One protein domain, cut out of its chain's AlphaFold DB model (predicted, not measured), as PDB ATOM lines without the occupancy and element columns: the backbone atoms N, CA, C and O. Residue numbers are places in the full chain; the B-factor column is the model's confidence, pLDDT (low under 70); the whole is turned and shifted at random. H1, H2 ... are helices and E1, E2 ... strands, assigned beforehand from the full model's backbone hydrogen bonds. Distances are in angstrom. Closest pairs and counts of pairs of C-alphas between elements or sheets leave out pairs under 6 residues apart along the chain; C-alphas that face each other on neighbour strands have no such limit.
ATOM      1  N   THR A1136      -7.282  68.391 -23.618       80.50
ATOM      2  CA  THR A1136      -6.971  66.987 -23.304       80.50
ATOM      3  C   THR A1136      -6.494  66.785 -21.862       80.50
ATOM      4  O   THR A1136      -5.867  67.649 -21.250       80.50
ATOM      5  N   ARG A1137      -6.777  65.602 -21.308       78.88
ATOM      6  CA  ARG A1137      -6.239  65.086 -20.045       78.88
ATOM      7  C   ARG A1137      -5.744  63.660 -20.233       78.88
ATOM      8  O   ARG A1137      -6.366  62.869 -20.944       78.88
ATOM      9  N   THR A1138      -4.657  63.334 -19.546       79.81
ATOM     10  CA  THR A1138      -4.061  61.994 -19.514       79.81
ATOM     11  C   THR A1138      -4.526  61.244 -18.266       79.81
ATOM     12  O   THR A1138      -4.580  61.821 -17.180       79.81
ATOM     13  N   ALA A1139      -4.840  59.959 -18.413       78.81
ATOM     14  CA  ALA A1139      -5.143  59.042 -17.321       78.81
ATOM     15  C   ALA A1139      -4.336  57.746 -17.474       78.81
ATOM     16  O   ALA A1139      -4.088  57.290 -18.593       78.81
ATOM     17  N   THR A1140      -3.978  57.134 -16.347       80.88
ATOM     18  CA  THR A1140      -3.106  55.954 -16.291       80.88
ATOM     19  C   THR A1140      -3.780  54.823 -15.511       80.88
ATOM     20  O   THR A1140      -4.413  55.052 -14.481       80.88
ATOM     21  N   LEU A1141      -3.645  53.603 -16.025       81.56
ATOM     22  CA  LEU A1141      -4.087  52.336 -15.456       81.56
ATOM     23  C   LEU A1141      -2.846  51.474 -15.203       81.56
ATOM     24  O   LEU A1141      -2.288  50.861 -16.116       81.56
ATOM     25  N   GLU A1142      -2.416  51.435 -13.949       83.88
ATOM     26  CA  GLU A1142      -1.306  50.598 -13.500       83.88
ATOM     27  C   GLU A1142      -1.793  49.187 -13.153       83.88
ATOM     28  O   GLU A1142      -2.848  49.007 -12.542       83.88
ATOM     29  N   PHE A1143      -0.995  48.178 -13.507       83.06
ATOM     30  CA  PHE A1143      -1.170  46.810 -13.022       83.06
ATOM     31  C   PHE A1143      -0.138  46.561 -11.923       83.06
ATOM     32  O   PHE A1143       1.058  46.730 -12.155       83.06
ATOM     33  N   VAL A1144      -0.584  46.150 -10.736       83.75
ATOM     34  CA  VAL A1144       0.292  45.850  -9.593       83.75
ATOM     35  C   VAL A1144       0.288  44.358  -9.274       83.75
ATOM     36  O   VAL A1144      -0.740  43.686  -9.371       83.75
ATOM     37  N   ASN A1145       1.443  43.836  -8.871       82.38
ATOM     38  CA  ASN A1145       1.556  42.541  -8.218       82.38
ATOM     39  C   ASN A1145       1.275  42.730  -6.720       82.38
ATOM     40  O   ASN A1145       2.104  43.281  -5.997       82.38
ATOM     41  N   ASP A1146       0.099  42.281  -6.285       76.00
ATOM     42  CA  ASP A1146      -0.444  42.475  -4.933       76.00
ATOM     43  C   ASP A1146      -0.204  41.260  -4.007       76.00
ATOM     44  O   ASP A1146      -0.892  41.076  -3.008       76.00
ATOM     45  N   ASN A1147       0.778  40.404  -4.331       77.31
ATOM     46  CA  ASN A1147       1.156  39.253  -3.494       77.31
ATOM     47  C   ASN A1147       1.668  39.658  -2.093       77.31
ATOM     48  O   ASN A1147       1.658  38.829  -1.182       77.31
ATOM     49  N   ASP A1148       2.100  40.909  -1.921       74.88
ATOM     50  CA  ASP A1148       2.219  41.579  -0.624       74.88
ATOM     51  C   ASP A1148       1.393  42.882  -0.657       74.88
ATOM     52  O   ASP A1148       1.884  43.894  -1.164       74.88
ATOM     53  N   PRO A1149       0.165  42.894  -0.103       67.62
ATOM     54  CA  PRO A1149      -0.686  44.085  -0.079       67.62
ATOM     55  C   PRO A1149      -0.149  45.261   0.753       67.62
ATOM     56  O   PRO A1149      -0.736  46.341   0.718       67.62
ATOM     57  N   ALA A1150       0.936  45.081   1.520       68.31
ATOM     58  CA  ALA A1150       1.633  46.188   2.177       68.31
ATOM     59  C   ALA A1150       2.686  46.850   1.267       68.31
ATOM     60  O   ALA A1150       3.034  48.007   1.493       68.31
ATOM     61  N   ASN A1151       3.174  46.139   0.241       70.81
ATOM     62  CA  ASN A1151       4.201  46.601  -0.698       70.81
ATOM     63  C   ASN A1151       3.869  46.186  -2.154       70.81
ATOM     64  O   ASN A1151       4.671  45.486  -2.783       70.81
ATOM     65  N   PRO A1152       2.708  46.583  -2.717       73.75
ATOM     66  CA  PRO A1152       2.316  46.204  -4.073       73.75
ATOM     67  C   PRO A1152       3.317  46.727  -5.113       73.75
ATOM     68  O   PRO A1152       3.668  47.906  -5.125       73.75
ATOM     69  N   ILE A1153       3.774  45.848  -6.010       78.19
ATOM     70  CA  ILE A1153       4.831  46.166  -6.984       78.19
ATOM     71  C   ILE A1153       4.207  46.464  -8.351       78.19
ATOM     72  O   ILE A1153       3.673  45.560  -8.996       78.19
ATOM     73  N   THR A1154       4.308  47.708  -8.829       75.00
ATOM     74  CA  THR A1154       3.839  48.092 -10.172       75.00
ATOM     75  C   THR A1154       4.603  47.347 -11.268       75.00
ATOM     76  O   THR A1154       5.828  47.416 -11.375       75.00
ATOM     77  N   ILE A1155       3.860  46.648 -12.125       73.62
ATOM     78  CA  ILE A1155       4.364  45.948 -13.305       73.62
ATOM     79  C   ILE A1155       4.502  46.987 -14.425       73.62
ATOM     80  O   ILE A1155       3.620  47.139 -15.265       73.62
ATOM     81  N   VAL A1156       5.609  47.737 -14.413       61.91
ATOM     82  CA  VAL A1156       5.837  48.914 -15.283       61.91
ATOM     83  C   VAL A1156       5.621  48.617 -16.776       61.91
ATOM     84  O   VAL A1156       5.054  49.435 -17.494       61.91
ATOM     85  N   SER A1157       5.978  47.416 -17.246       58.41
ATOM     86  CA  SER A1157       5.765  46.974 -18.637       58.41
ATOM     87  C   SER A1157       4.295  46.737 -19.028       58.41
ATOM     88  O   SER A1157       4.013  46.467 -20.197       58.41
ATOM     89  N   ALA A1158       3.364  46.843 -18.075       66.44
ATOM     90  CA  ALA A1158       1.921  46.705 -18.254       66.44
ATOM     91  C   ALA A1158       1.129  48.004 -17.985       66.44
ATOM     92  O   ALA A1158      -0.082  48.034 -18.218       66.44
ATOM     93  N   THR A1159       1.767  49.087 -17.529       72.69
ATOM     94  CA  THR A1159       1.091  50.373 -17.285       72.69
ATOM     95  C   THR A1159       0.463  50.909 -18.573       72.69
ATOM     96  O   THR A1159       1.167  51.249 -19.518       72.69
ATOM     97  N   ASN A1160      -0.868  50.976 -18.618       74.75
ATOM     98  CA  ASN A1160      -1.631  51.491 -19.752       74.75
ATOM     99  C   ASN A1160      -1.948  52.970 -19.537       74.75
ATOM    100  O   ASN A1160      -2.461  53.343 -18.488       74.75
ATOM    101  N   THR A1161      -1.754  53.797 -20.556       76.25
ATOM    102  CA  THR A1161      -2.068  55.234 -20.498       76.25
ATOM    103  C   THR A1161      -3.069  55.575 -21.591       76.25
ATOM    104  O   THR A1161      -3.036  54.959 -22.654       76.25
ATOM    105  N   ALA A1162      -3.964  56.532 -21.348       77.12
ATOM    106  CA  ALA A1162      -4.985  57.006 -22.283       77.12
ATOM    107  C   ALA A1162      -5.148  58.533 -22.182       77.12
ATOM    108  O   ALA A1162      -4.939  59.110 -21.116       77.12
ATOM    109  N   GLN A1163      -5.517  59.191 -23.283       80.81
ATOM    110  CA  GLN A1163      -5.693  60.646 -23.361       80.81
ATOM    111  C   GLN A1163      -7.079  60.956 -23.955       80.81
ATOM    112  O   GLN A1163      -7.463  60.361 -24.958       80.81
ATOM    113  N   GLY A1164      -7.852  61.843 -23.320       75.69
ATOM    114  CA  GLY A1164      -9.218  62.206 -23.739       75.69
ATOM    115  C   GLY A1164      -9.597  63.635 -23.327       75.69
ATOM    116  O   GLY A1164      -8.782  64.298 -22.693       75.69
ATOM    117  N   THR A1165     -10.793  64.151 -23.657       74.38
ATOM    118  CA  THR A1165     -11.181  65.499 -23.179       74.38
ATOM    119  C   THR A1165     -11.512  65.497 -21.690       74.38
ATOM    120  O   THR A1165     -12.032  64.507 -21.167       74.38
ATOM    121  N   ALA A1166     -11.253  66.627 -21.028       67.19
ATOM    122  CA  ALA A1166     -11.432  66.840 -19.590       67.19
ATOM    123  C   ALA A1166     -12.763  66.354 -18.992       67.19
ATOM    124  O   ALA A1166     -12.773  65.861 -17.864       67.19
ATOM    125  N   ASP A1167     -13.853  66.490 -19.748       67.38
ATOM    126  CA  ASP A1167     -15.232  66.293 -19.288       67.38
ATOM    127  C   ASP A1167     -15.868  65.006 -19.860       67.38
ATOM    128  O   ASP A1167     -17.085  64.820 -19.821       67.38
ATOM    129  N   SER A1168     -15.045  64.112 -20.425       67.00
ATOM    130  CA  SER A1168     -15.473  62.884 -21.108       67.00
ATOM    131  C   SER A1168     -15.026  61.597 -20.406       67.00
ATOM    132  O   SER A1168     -14.151  61.583 -19.538       67.00
ATOM    133  N   LYS A1169     -15.628  60.470 -20.805       71.31
ATOM    134  CA  LYS A1169     -15.208  59.133 -20.374       71.31
ATOM    135  C   LYS A1169     -13.956  58.699 -21.145       71.31
ATOM    136  O   LYS A1169     -14.044  58.381 -22.327       71.31
ATOM    137  N   ILE A1170     -12.819  58.625 -20.455       73.19
ATOM    138  CA  ILE A1170     -11.579  58.046 -20.988       73.19
ATOM    139  C   ILE A1170     -11.681  56.509 -20.949       73.19
ATOM    140  O   ILE A1170     -11.956  55.933 -19.895       73.19
ATOM    141  N   ASP A1171     -11.468  55.845 -22.090       71.56
ATOM    142  CA  ASP A1171     -11.540  54.384 -22.239       71.56
ATOM    143  C   ASP A1171     -10.170  53.764 -22.557       71.56
ATOM    144  O   ASP A1171      -9.548  54.078 -23.571       71.56
ATOM    145  N   PHE A1172      -9.733  52.814 -21.729       72.00
ATOM    146  CA  PHE A1172      -8.486  52.061 -21.910       72.00
ATOM    147  C   PHE A1172      -8.697  50.835 -22.817       72.00
ATOM    148  O   PHE A1172      -8.628  49.695 -22.357       72.00
ATOM    149  N   SER A1173      -8.964  51.044 -24.112       64.62
ATOM    150  CA  SER A1173      -9.251  49.956 -25.074       64.62
ATOM    151  C   SER A1173      -8.203  48.834 -25.075       64.62
ATOM    152  O   SER A1173      -8.543  47.652 -25.152       64.62
ATOM    153  N   ASN A1174      -6.932  49.215 -24.948       61.72
ATOM    154  CA  ASN A1174      -5.773  48.341 -25.141       61.72
ATOM    155  C   ASN A1174      -5.430  47.504 -23.894       61.72
ATOM    156  O   ASN A1174      -4.696  46.522 -23.994       61.72
ATOM    157  N   ALA A1175      -6.019  47.828 -22.735       69.69
ATOM    158  CA  ALA A1175      -5.789  47.099 -21.487       69.69
ATOM    159  C   ALA A1175      -6.235  45.627 -21.569       69.69
ATOM    160  O   ALA A1175      -5.751  44.793 -20.807       69.69
ATOM    161  N   THR A1176      -7.116  45.294 -22.521       71.69
ATOM    162  CA  THR A1176      -7.528  43.919 -22.844       71.69
ATOM    163  C   THR A1176      -6.340  43.049 -23.267       71.69
ATOM    164  O   THR A1176      -6.187  41.937 -22.765       71.69
ATOM    165  N   ASP A1177      -5.473  43.563 -24.144       67.81
ATOM    166  CA  ASP A1177      -4.326  42.816 -24.674       67.81
ATOM    167  C   ASP A1177      -3.211  42.710 -23.628       67.81
ATOM    168  O   ASP A1177      -2.566  41.669 -23.490       67.81
ATOM    169  N   THR A1178      -3.026  43.761 -22.821       73.56
ATOM    170  CA  THR A1178      -2.124  43.722 -21.662       73.56
ATOM    171  C   THR A1178      -2.582  42.704 -20.620       73.56
ATOM    172  O   THR A1178      -1.761  41.936 -20.123       73.56
ATOM    173  N   LEU A1179      -3.884  42.644 -20.320       76.56
ATOM    174  CA  LEU A1179      -4.441  41.646 -19.410       76.56
ATOM    175  C   LEU A1179      -4.237  40.225 -19.955       76.56
ATOM    176  O   LEU A1179      -3.753  39.374 -19.219       76.56
ATOM    177  N   ALA A1180      -4.510  39.978 -21.239       73.94
ATOM    178  CA  ALA A1180      -4.281  38.670 -21.861       73.94
ATOM    179  C   ALA A1180      -2.792  38.252 -21.846       73.94
ATOM    180  O   ALA A1180      -2.472  37.076 -21.662       73.94
ATOM    181  N   TYR A1181      -1.869  39.209 -21.991       74.19
ATOM    182  CA  TYR A1181      -0.430  38.974 -21.832       74.19
ATOM    183  C   TYR A1181      -0.054  38.628 -20.380       74.19
ATOM    184  O   TYR A1181       0.676  37.664 -20.150       74.19
ATOM    185  N   LEU A1182      -0.594  39.348 -19.390       77.44
ATOM    186  CA  LEU A1182      -0.393  39.041 -17.969       77.44
ATOM    187  C   LEU A1182      -1.000  37.682 -17.571       77.44
ATOM    188  O   LEU A1182      -0.374  36.936 -16.819       77.44
ATOM    189  N   GLU A1183      -2.162  37.317 -18.121       79.50
ATOM    190  CA  GLU A1183      -2.772  35.989 -17.955       79.50
ATOM    191  C   GLU A1183      -1.882  34.881 -18.555       79.50
ATOM    192  O   GLU A1183      -1.660  33.863 -17.895       79.50
ATOM    193  N   LYS A1184      -1.276  35.091 -19.742       74.00
ATOM    194  CA  LYS A1184      -0.246  34.184 -20.305       74.00
ATOM    195  C   LYS A1184       0.996  34.061 -19.402       74.00
ATOM    196  O   LYS A1184       1.602  32.993 -19.364       74.00
ATOM    197  N   LEU A1185       1.367  35.112 -18.664       72.06
ATOM    198  CA  LEU A1185       2.457  35.092 -17.673       72.06
ATOM    199  C   LEU A1185       2.057  34.494 -16.306       72.06
ATOM    200  O   LEU A1185       2.892  34.427 -15.405       72.06
ATOM    201  N   GLY A1186       0.810  34.041 -16.137       78.06
ATOM    202  CA  GLY A1186       0.330  33.383 -14.917       78.06
ATOM    203  C   GLY A1186      -0.260  34.310 -13.848       78.06
ATOM    204  O   GLY A1186      -0.597  33.833 -12.764       78.06
ATOM    205  N   TYR A1187      -0.423  35.606 -14.133       80.94
ATOM    206  CA  TYR A1187      -1.155  36.531 -13.263       80.94
ATOM    207  C   TYR A1187      -2.676  36.357 -13.411       80.94
ATOM    208  O   TYR A1187      -3.173  35.803 -14.391       80.94
ATOM    209  N   SER A1188      -3.444  36.873 -12.447       82.56
ATOM    210  CA  SER A1188      -4.909  36.934 -12.521       82.56
ATOM    211  C   SER A1188      -5.436  38.225 -11.904       82.56
ATOM    212  O   SER A1188      -5.046  38.568 -10.790       82.56
ATOM    213  N   LEU A1189      -6.349  38.917 -12.592       84.75
ATOM    214  CA  LEU A1189      -6.924  40.176 -12.116       84.75
ATOM    215  C   LEU A1189      -7.897  39.948 -10.943       84.75
ATOM    216  O   LEU A1189      -9.026  39.502 -11.142       84.75
ATOM    217  N   GLU A1190      -7.468  40.282  -9.724       83.19
ATOM    218  CA  GLU A1190      -8.286  40.158  -8.505       83.19
ATOM    219  C   GLU A1190      -9.231  41.352  -8.293       83.19
ATOM    220  O   GLU A1190     -10.388  41.178  -7.908       83.19
ATOM    221  N   LYS A1191      -8.739  42.575  -8.519       83.12
ATOM    222  CA  LYS A1191      -9.442  43.831  -8.228       83.12
ATOM    223  C   LYS A1191      -8.891  44.985  -9.060       83.12
ATOM    224  O   LYS A1191      -7.739  44.962  -9.477       83.12
ATOM    225  N   VAL A1192      -9.719  46.003  -9.259       84.31
ATOM    226  CA  VAL A1192      -9.341  47.313  -9.806       84.31
ATOM    227  C   VAL A1192      -9.623  48.358  -8.729       84.31
ATOM    228  O   VAL A1192     -10.697  48.333  -8.126       84.31
ATOM    229  N   VAL A1193      -8.680  49.263  -8.474       80.12
ATOM    230  CA  VAL A1193      -8.798  50.304  -7.440       80.12
ATOM    231  C   VAL A1193      -8.689  51.680  -8.089       80.12
ATOM    232  O   VAL A1193      -7.817  51.918  -8.918       80.12
ATOM    233  N   ASN A1194      -9.579  52.602  -7.722       80.38
ATOM    234  CA  ASN A1194      -9.440  54.008  -8.085       80.38
ATOM    235  C   ASN A1194      -8.613  54.738  -7.010       80.38
ATOM    236  O   ASN A1194      -9.128  55.043  -5.934       80.38
ATOM    237  N   ASN A1195      -7.351  55.049  -7.316       71.44
ATOM    238  CA  ASN A1195      -6.391  55.609  -6.350       71.44
ATOM    239  C   ASN A1195      -6.761  57.001  -5.792       71.44
ATOM    240  O   ASN A1195      -6.208  57.399  -4.773       71.44
ATOM    241  N   GLN A1196      -7.699  57.735  -6.404       73.12
ATOM    242  CA  GLN A1196      -8.181  59.026  -5.884       73.12
ATOM    243  C   GLN A1196      -9.342  58.893  -4.886       73.12
ATOM    244  O   GLN A1196      -9.539  59.777  -4.058       73.12
ATOM    245  N   THR A1197     -10.130  57.817  -4.967       78.31
ATOM    246  CA  THR A1197     -11.362  57.636  -4.168       78.31
ATOM    247  C   THR A1197     -11.338  56.400  -3.269       78.31
ATOM    248  O   THR A1197     -12.296  56.160  -2.538       78.31
ATOM    249  N   GLY A1198     -10.294  55.569  -3.356       75.06
ATOM    250  CA  GLY A1198     -10.202  54.277  -2.667       75.06
ATOM    251  C   GLY A1198     -11.220  53.233  -3.145       75.06
ATOM    252  O   GLY A1198     -11.302  52.145  -2.577       75.06
ATOM    253  N   LYS A1199     -12.024  53.536  -4.174       80.50
ATOM    254  CA  LYS A1199     -13.120  52.671  -4.617       80.50
ATOM    255  C   LYS A1199     -12.582  51.418  -5.307       80.50
ATOM    256  O   LYS A1199     -11.959  51.508  -6.364       80.50
ATOM    257  N   VAL A1200     -12.883  50.258  -4.726       79.81
ATOM    258  CA  VAL A1200     -12.510  48.934  -5.244       79.81
ATOM    259  C   VAL A1200     -13.637  48.351  -6.104       79.81
ATOM    260  O   VAL A1200     -14.816  48.467  -5.768       79.81
ATOM    261  N   ILE A1201     -13.271  47.698  -7.208       80.25
ATOM    262  CA  ILE A1201     -14.156  46.923  -8.083       80.25
ATOM    263  C   ILE A1201     -13.548  45.526  -8.258       80.25
ATOM    264  O   ILE A1201     -12.472  45.377  -8.834       80.25
ATOM    265  N   THR A1202     -14.241  44.493  -7.781       75.25
ATOM    266  CA  THR A1202     -13.854  43.085  -7.975       75.25
ATOM    267  C   THR A1202     -14.460  42.558  -9.284       75.25
ATOM    268  O   THR A1202     -15.683  42.634  -9.438       75.25
TER     269      THR A1202
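What this domain is: This is residues 1136 to 1202 of the 1209 residues of an uncharacterized protein of Lactobacillus gasseri (UniProt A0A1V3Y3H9). What shape does the model have? A longer hairpin of two strands, E1 and E2, has a long loop, residues 1142 to 1159, that runs on past the strands; a short helix, H1, lies beyond one end of E2, and a small second hairpin, E3 and E4, lies away from both the first hairpin and the helix. What is it built of? The printed part has 67 residues, with one named helix and four named strands in the order E1, E2, H1, E3, E4; both two-stranded sheets are antiparallel, the class is mixed, helices and strands, and under half of the residues are in named elements. How large and how dense is it? It is only just compact, close to loose, with a radius of gyration of the C-alphas of 12.8 A and spans of 35 by 25 by 20 A.

How they stand to each other: How is the first hairpin paired? E1, residues 1136 to 1141, and E2, residues 1160 to 1165, are antiparallel at 154 degrees; N 1137 and O 1164 are 2.8 A apart and N 1160 and O 1141 are 2.9 A apart, both within hydrogen-bond range. Where does the helix come nearest to it? The closest C-alphas of E2 and H1, residues 1175 to 1184, are those of Asn 1160 and Ala 1175, 6.3 A apart. H1 and E1 are only just apart, with closest C-alphas at 8.2 A. In H1 every O i to N i+4 pair is within hydrogen-bond range. And the second hairpin? E3, residues 1192 to 1194, and E4, residues 1199 to 1201, are antiparallel at 161 degrees, with N 1192 and O 1201 at 2.9 A. E3 and E4 are each apart from E1 and E2, and H1 and E4 are apart.

Where its parts are: Where does the first element begin? E1 begins at C-alpha 1136 at (-6.971, 66.987, -23.304) and is 16.9 A long; E2 is 17.3 A long. Where are the others? H1 is 14.1 A long from C-alpha 1175 at (-5.789, 47.099, -21.487). E3 is 6.9 A and E4 6.8 A long, and E4 ends at C-alpha 1201 at (-14.156, 46.923, -8.083).

The domain as a whole: How far does it reach? The two C-alphas farthest apart are those of Asp 1167 and Gly 1186, 36.7 A. Which links are long? The link from E1 to E2 is long, 18 residues, and within it residues 1144 to 1145 pair antiparallel with residues 1153 to 1154; E3 to E4 is tight. Is anything cut or uncertain? The printed part has no cut, its mean pLDDT is 75.3, and 12 residues are under 70, among them residues 1156 to 1158 and 1173 to 1175.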